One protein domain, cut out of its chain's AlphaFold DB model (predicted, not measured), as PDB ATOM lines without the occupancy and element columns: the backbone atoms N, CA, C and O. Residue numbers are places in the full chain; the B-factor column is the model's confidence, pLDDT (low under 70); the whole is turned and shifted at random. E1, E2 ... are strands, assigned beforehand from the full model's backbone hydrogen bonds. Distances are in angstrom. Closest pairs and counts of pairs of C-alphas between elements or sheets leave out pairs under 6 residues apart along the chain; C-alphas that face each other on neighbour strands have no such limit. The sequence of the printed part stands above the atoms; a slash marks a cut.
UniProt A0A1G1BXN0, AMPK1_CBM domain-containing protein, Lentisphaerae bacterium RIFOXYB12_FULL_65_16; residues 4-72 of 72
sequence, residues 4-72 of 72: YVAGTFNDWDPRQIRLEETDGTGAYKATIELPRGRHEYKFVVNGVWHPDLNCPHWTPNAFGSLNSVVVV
ATOM      1  N   TYR A   4      -4.621  16.297  29.319       98.38
ATOM      2  CA  TYR A   4      -5.913  15.746  28.932       98.38
ATOM      3  C   TYR A   4      -6.173  16.028  27.459       98.38
ATOM      4  O   TYR A   4      -5.515  16.875  26.850       98.38
ATOM      5  N   VAL A   5      -7.161  15.342  26.905       98.38
ATOM      6  CA  VAL A   5      -7.759  15.689  25.622       98.38
ATOM      7  C   VAL A   5      -9.250  15.905  25.819       98.38
ATOM      8  O   VAL A   5      -9.903  15.182  26.570       98.38
ATOM      9  N   ALA A   6      -9.764  16.932  25.160       98.31
ATOM     10  CA  ALA A   6     -11.174  17.268  25.150       98.31
ATOM     11  C   ALA A   6     -11.609  17.544  23.717       98.31
ATOM     12  O   ALA A   6     -10.854  18.112  22.925       98.31
ATOM     13  N   GLY A   7     -12.825  17.137  23.391       97.94
ATOM     14  CA  GLY A   7     -13.371  17.238  22.059       97.94
ATOM     15  C   GLY A   7     -14.849  16.897  22.007       97.94
ATOM     16  O   GLY A   7     -15.518  16.667  23.012       97.94
ATOM     17  N   THR A   8     -15.358  16.825  20.785       97.88
ATOM     18  CA  THR A   8     -16.767  16.488  20.506       97.88
ATOM     19  C   THR A   8     -17.219  15.138  21.073       97.88
ATOM     20  O   THR A   8     -18.404  14.950  21.303       97.88
ATOM     21  N   PHE A   9     -16.298  14.201  21.302       97.50
ATOM     22  CA  PHE A   9     -16.577  12.851  21.809       97.50
ATOM     23  C   PHE A   9     -16.717  12.767  23.338       97.50
ATOM     24  O   PHE A   9     -17.050  11.705  23.857       97.50
ATOM     25  N   ASN A  10     -16.431  13.847  24.067       97.56
ATOM     26  CA  ASN A  10     -16.570  13.901  25.523       97.56
ATOM     27  C   ASN A  10     -17.168  15.231  26.000       97.56
ATOM     28  O   ASN A  10     -16.800  15.732  27.062       97.56
ATOM     29  N   ASP A  11     -18.024  15.840  25.174       97.56
ATOM     30  CA  ASP A  11     -18.685  17.121  25.455       97.56
ATOM     31  C   ASP A  11     -17.717  18.233  25.890       97.56
ATOM     32  O   ASP A  11     -18.061  19.126  26.665       97.56
ATOM     33  N   TRP A  12     -16.485  18.185  25.372       97.81
ATOM     34  CA  TRP A  12     -15.402  19.099  25.718       97.81
ATOM     35  C   TRP A  12     -15.015  19.124  27.210       97.81
ATOM     36  O   TRP A  12     -14.425  20.113  27.652       97.81
ATOM     37  N   ASP A  13     -15.260  18.061  27.989       98.00
ATOM     38  CA  ASP A  13     -14.799  17.995  29.385       98.00
ATOM     39  C   ASP A  13     -13.255  17.914  29.447       98.00
ATOM     40  O   ASP A  13     -12.663  16.902  29.051       98.00
ATOM     41  N   PRO A  14     -12.565  18.938  29.992       97.62
ATOM     42  CA  PRO A  14     -11.104  19.010  30.016       97.62
ATOM     43  C   PRO A  14     -10.447  18.108  31.070       97.62
ATOM     44  O   PRO A  14      -9.235  18.196  31.271       97.62
ATOM     45  N   ARG A  15     -11.219  17.302  31.804       96.88
ATOM     46  CA  ARG A  15     -10.736  16.459  32.909       96.88
ATOM     47  C   ARG A  15     -11.115  14.989  32.758       96.88
ATOM     48  O   ARG A  15     -10.621  14.174  33.533       96.88
ATOM     49  N   GLN A  16     -11.967  14.651  31.791       97.50
ATOM     50  CA  GLN A  16     -12.501  13.298  31.646       97.50
ATOM     51  C   GLN A  16     -11.472  12.315  31.075       97.50
ATOM     52  O   GLN A  16     -11.351  11.204  31.584       97.50
ATOM     53  N   ILE A  17     -10.719  12.705  30.039       98.06
ATOM     54  CA  ILE A  17      -9.792  11.798  29.341       98.06
ATOM     55  C   ILE A  17      -8.356  12.263  29.561       98.06
ATOM     56  O   ILE A  17      -7.876  13.205  28.927       98.06
ATOM     57  N   ARG A  18      -7.673  11.606  30.500       97.81
ATOM     58  CA  ARG A  18      -6.278  11.881  30.858       97.81
ATOM     59  C   ARG A  18      -5.322  11.132  29.930       97.81
ATOM     60  O   ARG A  18      -5.533   9.956  29.661       97.81
ATOM     61  N   LEU A  19      -4.257  11.802  29.491       97.81
ATOM     62  CA  LEU A  19      -3.131  11.165  28.809       97.81
ATOM     63  C   LEU A  19      -2.076  10.736  29.830       97.81
ATOM     64  O   LEU A  19      -1.791  11.454  30.797       97.81
ATOM     65  N   GLU A  20      -1.473   9.583  29.579       96.81
ATOM     66  CA  GLU A  20      -0.395   9.019  30.385       96.81
ATOM     67  C   GLU A  20       0.957   9.326  29.754       96.81
ATOM     68  O   GLU A  20       1.087   9.367  28.531       96.81
ATOM     69  N   GLU A  21       1.951   9.591  30.597       96.12
ATOM     70  CA  GLU A  21       3.319   9.802  30.138       96.12
ATOM     71  C   GLU A  21       3.939   8.464  29.737       96.12
ATOM     72  O   GLU A  21       3.876   7.490  30.485       96.12
ATOM     73  N   THR A  22       4.567   8.428  28.569       94.50
ATOM     74  CA  THR A  22       5.265   7.251  28.063       94.50
ATOM     75  C   THR A  22       6.650   7.175  28.701       94.50
ATOM     76  O   THR A  22       7.547   7.911  28.291       94.50
ATOM     77  N   ASP A  23       6.821   6.306  29.698       90.94
ATOM     78  CA  ASP A  23       8.100   5.839  30.264       90.94
ATOM     79  C   ASP A  23       9.190   6.918  30.459       90.94
ATOM     80  O   ASP A  23      10.364   6.710  30.155       90.94
ATOM     81  N   GLY A  24       8.812   8.105  30.947       88.56
ATOM     82  CA  GLY A  24       9.750   9.204  31.233       88.56
ATOM     83  C   GLY A  24      10.340   9.902  29.999       88.56
ATOM     84  O   GLY A  24      11.281  10.682  30.120       88.56
ATOM     85  N   THR A  25       9.790   9.653  28.808       92.12
ATOM     86  CA  THR A  25      10.212  10.296  27.550       92.12
ATOM     87  C   THR A  25       9.696  11.729  27.392       92.12
ATOM     88  O   THR A  25      10.115  12.438  26.480       92.12
ATOM     89  N   GLY A  26       8.746  12.148  28.235       90.12
ATOM     90  CA  GLY A  26       8.002  13.395  28.073       90.12
ATOM     91  C   GLY A  26       6.917  13.350  26.989       90.12
ATOM     92  O   GLY A  26       6.219  14.346  26.796       90.12
ATOM     93  N   ALA A  27       6.736  12.222  26.292       93.25
ATOM     94  CA  ALA A  27       5.604  12.005  25.395       93.25
ATOM     95  C   ALA A  27       4.363  11.572  26.187       93.25
ATOM     96  O   ALA A  27       4.477  10.847  27.169       93.25
ATOM     97  N   TYR A  28       3.177  11.988  25.740       95.50
ATOM     98  CA  TYR A  28       1.902  11.677  26.391       95.50
ATOM     99  C   TYR A  28       0.971  10.965  25.411       95.50
ATOM    100  O   TYR A  28       0.887  11.362  24.248       95.50
ATOM    101  N   LYS A  29       0.256   9.931  25.865       95.69
ATOM    102  CA  LYS A  29      -0.626   9.120  25.019       95.69
ATOM    103  C   LYS A  29      -1.924   8.732  25.730       95.69
ATOM    104  O   LYS A  29      -1.954   8.525  26.937       95.69
ATOM    105  N   ALA A  30      -2.988   8.601  24.944       95.50
ATOM    106  CA  ALA A  30      -4.213   7.891  25.294       95.50
ATOM    107  C   ALA A  30      -4.725   7.143  24.054       95.50
ATOM    108  O   ALA A  30      -4.426   7.539  22.925       95.50
ATOM    109  N   THR A  31      -5.497   6.080  24.263       95.62
ATOM    110  CA  THR A  31      -6.240   5.385  23.201       95.62
ATOM    111  C   THR A  31      -7.722   5.640  23.427       95.62
ATOM    112  O   THR A  31      -8.214   5.428  24.532       95.62
ATOM    113  N   ILE A  32      -8.421   6.119  22.399       95.31
ATOM    114  CA  ILE A  32      -9.832   6.509  22.476       95.31
ATOM    115  C   ILE A  32     -10.559   5.861  21.305       95.31
ATOM    116  O   ILE A  32     -10.119   5.982  20.163       95.31
ATOM    117  N   GLU A  33     -11.666   5.187  21.592       95.75
ATOM    118  CA  GLU A  33     -12.578   4.712  20.558       95.75
ATOM    119  C   GLU A  33     -13.463   5.870  20.100       95.75
ATOM    120  O   GLU A  33     -14.135   6.515  20.905       95.75
ATOM    121  N   LEU A  34     -13.446   6.142  18.798       96.62
ATOM    122  CA  LEU A  34     -14.246   7.193  18.187       96.62
ATOM    123  C   LEU A  34     -15.246   6.569  17.212       96.62
ATOM    124  O   LEU A  34     -14.860   5.714  16.408       96.62
ATOM    125  N   PRO A  35     -16.520   6.993  17.244       94.75
ATOM    126  CA  PRO A  35     -17.453   6.700  16.167       94.75
ATOM    127  C   PRO A  35     -16.913   7.178  14.812       94.75
ATOM    128  O   PRO A  35     -16.086   8.082  14.738       94.75
ATOM    129  N   ARG A  36     -17.416   6.602  13.717       97.50
ATOM    130  CA  ARG A  36     -17.112   7.110  12.374       97.50
ATOM    131  C   ARG A  36     -17.622   8.545  12.239       97.50
ATOM    132  O   ARG A  36     -18.779   8.816  12.566       97.50
ATOM    133  N   GLY A  37     -16.810   9.431  11.672       97.19
ATOM    134  CA  GLY A  37     -17.197  10.817  11.448       97.19
ATOM    135  C   GLY A  37     -16.098  11.823  11.753       97.19
ATOM    136  O   GLY A  37     -14.929  11.493  11.932       97.19
ATOM    137  N   ARG A  38     -16.496  13.096  11.757       97.81
ATOM    138  CA  ARG A  38     -15.607  14.233  11.993       97.81
ATOM    139  C   ARG A  38     -15.639  14.618  13.468       97.81
ATOM    140  O   ARG A  38     -16.689  15.017  13.968       97.81
ATOM    141  N   HIS A  39     -14.477  14.606  14.110       98.12
ATOM    142  CA  HIS A  39     -14.306  14.967  15.511       98.12
ATOM    143  C   HIS A  39     -13.353  16.144  15.666       98.12
ATOM    144  O   HIS A  39     -12.245  16.145  15.132       98.12
ATOM    145  N   GLU A  40     -13.785  17.138  16.433       98.38
ATOM    146  CA  GLU A  40     -12.923  18.235  16.863       98.38
ATOM    147  C   GLU A  40     -12.340  17.942  18.240       98.38
ATOM    148  O   GLU A  40     -13.041  17.380  19.087       98.38
ATOM    149  N   TYR A  41     -11.086  18.337  18.462       98.38
ATOM    150  CA  TYR A  41     -10.389  18.148  19.729       98.38
ATOM    151  C   TYR A  41      -9.306  19.204  19.989       98.38
ATOM    152  O   TYR A  41      -8.874  19.939  19.095       98.38
ATOM    153  N   LYS A  42      -8.858  19.250  21.246       98.31
ATOM    154  CA  LYS A  42      -7.675  19.963  21.739       98.31
ATOM    155  C   LYS A  42      -7.039  19.207  22.901       98.31
ATOM    156  O   LYS A  42      -7.718  18.484  23.631       98.31
ATOM    157  N   PHE A  43      -5.755  19.458  23.124       98.12
ATOM    158  CA  PHE A  43      -5.075  19.060  24.350       98.12
ATOM    159  C   PHE A  43      -5.239  20.124  25.435       98.12
ATOM    160  O   PHE A  43      -5.243  21.322  25.158       98.12
ATOM    161  N   VAL A  44      -5.339  19.681  26.683       98.12
ATOM    162  CA  VAL A  44      -5.367  20.546  27.864       98.12
ATOM    163  C   VAL A  44      -4.153  20.214  28.719       98.12
ATOM    164  O   VAL A  44      -4.116  19.190  29.403       98.12
ATOM    165  N   VAL A  45      -3.141  21.078  28.672       97.19
ATOM    166  CA  VAL A  45      -1.873  20.909  29.386       97.19
ATOM    167  C   VAL A  45      -1.860  21.856  30.573       97.19
ATOM    168  O   VAL A  45      -1.852  23.073  30.417       97.19
ATOM    169  N   ASN A  46      -1.902  21.299  31.783       96.19
ATOM    170  CA  ASN A  46      -1.984  22.053  33.039       96.19
ATOM    171  C   ASN A  46      -3.104  23.119  33.044       96.19
ATOM    172  O   ASN A  46      -2.954  24.181  33.639       96.19
ATOM    173  N   GLY A  47      -4.231  22.829  32.385       96.38
ATOM    174  CA  GLY A  47      -5.384  23.735  32.283       96.38
ATOM    175  C   GLY A  47      -5.342  24.710  31.102       96.38
ATOM    176  O   GLY A  47      -6.321  25.416  30.876       96.38
ATOM    177  N   VAL A  48      -4.257  24.733  30.326       96.81
ATOM    178  CA  VAL A  48      -4.124  25.564  29.124       96.81
ATOM    179  C   VAL A  48      -4.496  24.748  27.890       96.81
ATOM    180  O   VAL A  48      -4.097  23.595  27.752       96.81
ATOM    181  N   TRP A  49      -5.282  25.347  26.999       97.12
ATOM    182  CA  TRP A  49      -5.785  24.700  25.790       97.12
ATOM    183  C   TRP A  49      -4.810  24.861  24.627       97.12
ATOM    184  O   TRP A  49      -4.469  25.979  24.248       97.12
ATOM    185  N   HIS A  50      -4.437  23.745  24.009       96.88
ATOM    186  CA  HIS A  50      -3.519  23.692  22.880       96.88
ATOM    187  C   HIS A  50      -4.160  22.924  21.717       96.88
ATOM    188  O   HIS A  50      -4.621  21.797  21.919       96.88
ATOM    189  N   PRO A  51      -4.208  23.495  20.499       96.69
ATOM    190  CA  PRO A  51      -4.455  22.682  19.319       96.69
ATOM    191  C   PRO A  51      -3.288  21.710  19.117       96.69
ATOM    192  O   PRO A  51      -2.151  21.977  19.515       96.69
ATOM    193  N   ASP A  52      -3.569  20.588  18.473       96.62
ATOM    194  CA  ASP A  52      -2.539  19.699  17.960       96.62
ATOM    195  C   ASP A  52      -1.850  20.347  16.753       96.62
ATOM    196  O   ASP A  52      -2.432  20.446  15.668       96.62
ATOM    197  N   LEU A  53      -0.607  20.786  16.961       93.88
ATOM    198  CA  LEU A  53       0.217  21.435  15.941       93.88
ATOM    199  C   LEU A  53       0.640  20.485  14.811       93.88
ATOM    200  O   LEU A  53       1.012  20.957  13.742       93.88
ATOM    201  N   ASN A  54       0.570  19.169  15.033       94.00
ATOM    202  CA  ASN A  54       0.899  18.157  14.028       94.00
ATOM    203  C   ASN A  54      -0.338  17.690  13.247       94.00
ATOM    204  O   ASN A  54      -0.207  16.960  12.265       94.00
ATOM    205  N   CYS A  55      -1.537  18.096  13.667       95.12
ATOM    206  CA  CYS A  55      -2.765  17.780  12.955       95.12
ATOM    207  C   CYS A  55      -2.860  18.627  11.668       95.12
ATOM    208  O   CYS A  55      -2.810  19.853  11.757       95.12
ATOM    209  N   PRO A  56      -3.040  18.024  10.477       93.12
ATOM    210  CA  PRO A  56      -3.089  18.762   9.210       93.12
ATOM    211  C   PRO A  56      -4.420  19.491   8.972       93.12
ATOM    212  O   PRO A  56      -4.544  20.258   8.015       93.12
ATOM    213  N   HIS A  57      -5.435  19.240   9.802       95.94
ATOM    214  CA  HIS A  57      -6.779  19.774   9.620       95.94
ATOM    215  C   HIS A  57      -7.231  20.525  10.861       95.94
ATOM    216  O   HIS A  57      -7.381  19.940  11.931       95.94
ATOM    217  N   TRP A  58      -7.508  21.816  10.704       96.88
ATOM    218  CA  TRP A  58      -8.002  22.675  11.773       96.88
ATOM    219  C   TRP A  58      -9.296  23.368  11.370       96.88
ATOM    220  O   TRP A  58      -9.628  23.488  10.190       96.88
ATOM    221  N   THR A  59     -10.030  23.853  12.364       97.38
ATOM    222  CA  THR A  59     -11.267  24.604  12.154       97.38
ATOM    223  C   THR A  59     -11.402  25.718  13.197       97.38
ATOM    224  O   THR A  59     -11.025  25.505  14.354       97.38
ATOM    225  N   PRO A  60     -11.891  26.916  12.831       97.38
ATOM    226  CA  PRO A  60     -12.208  27.956  13.805       97.38
ATOM    227  C   PRO A  60     -13.275  27.494  14.799       97.38
ATOM    228  O   PRO A  60     -14.249  26.854  14.416       97.38
ATOM    229  N   ASN A  61     -13.112  27.863  16.066       94.38
ATOM    230  CA  ASN A  61     -14.121  27.669  17.102       94.38
ATOM    231  C   ASN A  61     -14.762  28.999  17.526       94.38
ATOM    232  O   ASN A  61     -14.292  30.086  17.183       94.38
ATOM    233  N   ALA A  62     -15.825  28.909  18.327       92.69
ATOM    234  CA  ALA A  62     -16.579  30.064  18.819       92.69
ATOM    235  C   ALA A  62     -15.789  30.993  19.768       92.69
ATOM    236  O   ALA A  62     -16.257  32.080  20.090       92.69
ATOM    237  N   PHE A  63     -14.595  30.586  20.210       93.00
ATOM    238  CA  PHE A  63     -13.756  31.322  21.161       93.00
ATOM    239  C   PHE A  63     -12.591  32.055  20.481       93.00
ATOM    240  O   PHE A  63     -11.629  32.436  21.143       93.00
ATOM    241  N   GLY A  64     -12.634  32.210  19.152       92.56
ATOM    242  CA  GLY A  64     -11.593  32.912  18.398       92.56
ATOM    243  C   GLY A  64     -10.261  32.160  18.323       92.56
ATOM    244  O   GLY A  64      -9.224  32.771  18.088       92.56
ATOM    245  N   SER A  65     -10.269  30.839  18.527       94.50
ATOM    246  CA  SER A  65      -9.096  29.975  18.348       94.50
ATOM    247  C   SER A  65      -9.410  28.809  17.406       94.50
ATOM    248  O   SER A  65     -10.524  28.691  16.900       94.50
ATOM    249  N   LEU A  66      -8.428  27.946  17.145       96.88
ATOM    250  CA  LEU A  66      -8.582  26.786  16.264       96.88
ATOM    251  C   LEU A  66      -8.722  25.498  17.070       96.88
ATOM    252  O   LEU A  66      -7.980  25.315  18.032       96.88
ATOM    253  N   ASN A  67      -9.625  24.609  16.662       98.12
ATOM    254  CA  ASN A  67      -9.665  23.209  17.083       98.12
ATOM    255  C   ASN A  67      -8.953  22.331  16.049       98.12
ATOM    256  O   ASN A  67      -8.983  22.633  14.853       98.12
ATOM    257  N   SER A  68      -8.367  21.227  16.505       98.44
ATOM    258  CA  SER A  68      -7.849  20.177  15.627       98.44
ATOM    259  C   SER A  68      -8.977  19.259  15.179       98.44
ATOM    260  O   SER A  68      -9.932  19.052  15.926       98.44
ATOM    261  N   VAL A  69      -8.892  18.732  13.958       98.12
ATOM    262  CA  VAL A  69      -9.932  17.907  13.336       98.12
ATOM    263  C   VAL A  69      -9.348  16.560  12.942       98.12
ATOM    264  O   VAL A  69      -8.400  16.484  12.166       98.12
ATOM    265  N   VAL A  70      -9.972  15.489  13.418       97.00
ATOM    266  CA  VAL A  70      -9.720  14.126  12.947       97.00
ATOM    267  C   VAL A  70     -10.992  13.575  12.311       97.00
ATOM    268  O   VAL A  70     -12.099  13.843  12.779       97.00
ATOM    269  N   VAL A  71     -10.838  12.839  11.214       96.44
ATOM    270  CA  VAL A  71     -11.935  12.121  10.561       96.44
ATOM    271  C   VAL A  71     -11.633  10.633  10.655       96.44
ATOM    272  O   VAL A  71     -10.558  10.208  10.232       96.44
ATOM    273  N   VAL A  72     -12.567   9.887  11.238       94.75
ATOM    274  CA  VAL A  72     -12.532   8.426  11.398       94.75
ATOM    275  C   VAL A  72     -13.431   7.776  10.359       94.75
ATOM    276  O   VAL A  72     -14.566   8.281  10.168       94.75
TER     277      VAL A  72
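What this domain is: This is residues 4 to 72 of the 72 residues of the protein "AMPK1_CBM domain-containing protein" of Lentisphaerae bacterium RIFOXYB12_FULL_65_16 (UniProt A0A1G1BXN0). With little regular structure, the domain is a small, twisted, branched sheet round its longest strand, E2, with E1 on one side, E3 and E5 on the other, and E4 beyond E5. A long loop, residues 8 to 37, swings out and back. The 69 printed residues include five strands, E1 to E5 along the chain, with antiparallel neighbours, and no named helix; the class is all strand, with 24 residues in strands. It is compact, radius of gyration of the C-alphas 12.0 A, spanning 34 by 27 by 23 A.

Where its parts are: E1, residues 4 to 7, begins at C-alpha 4 (-5.913, 15.746, 28.932). E2, residues 38 to 45, is 23.1 A long. E3 is residues 48 to 50, E4 58 to 60. E5, residues 66 to 71, is 16.1 A long and ends at C-alpha 71 (-11.935, 12.121, 10.561).

How they stand to each other: E1, E2 and E3 form a meander, each strand the antiparallel neighbour of the one before. Within hydrogen-bond range are N 42 and O 6, 2.8 A, in the hairpin E1 and E2; N 45 and O 48, 2.8 A, in the hairpin E2 and E3; N 39 and O 70, 2.8 A, between E2 and E5; and N 67 and O 59, 2.8 A, in the hairpin E4 and E5.

The domain as a whole: The farthest C-alphas, of Asp 23 and Ala 62, are 36.4 A apart. The printed part has no cut; the link E1 to E2, 30 residues, is long. No printed residue is under 70 in pLDDT.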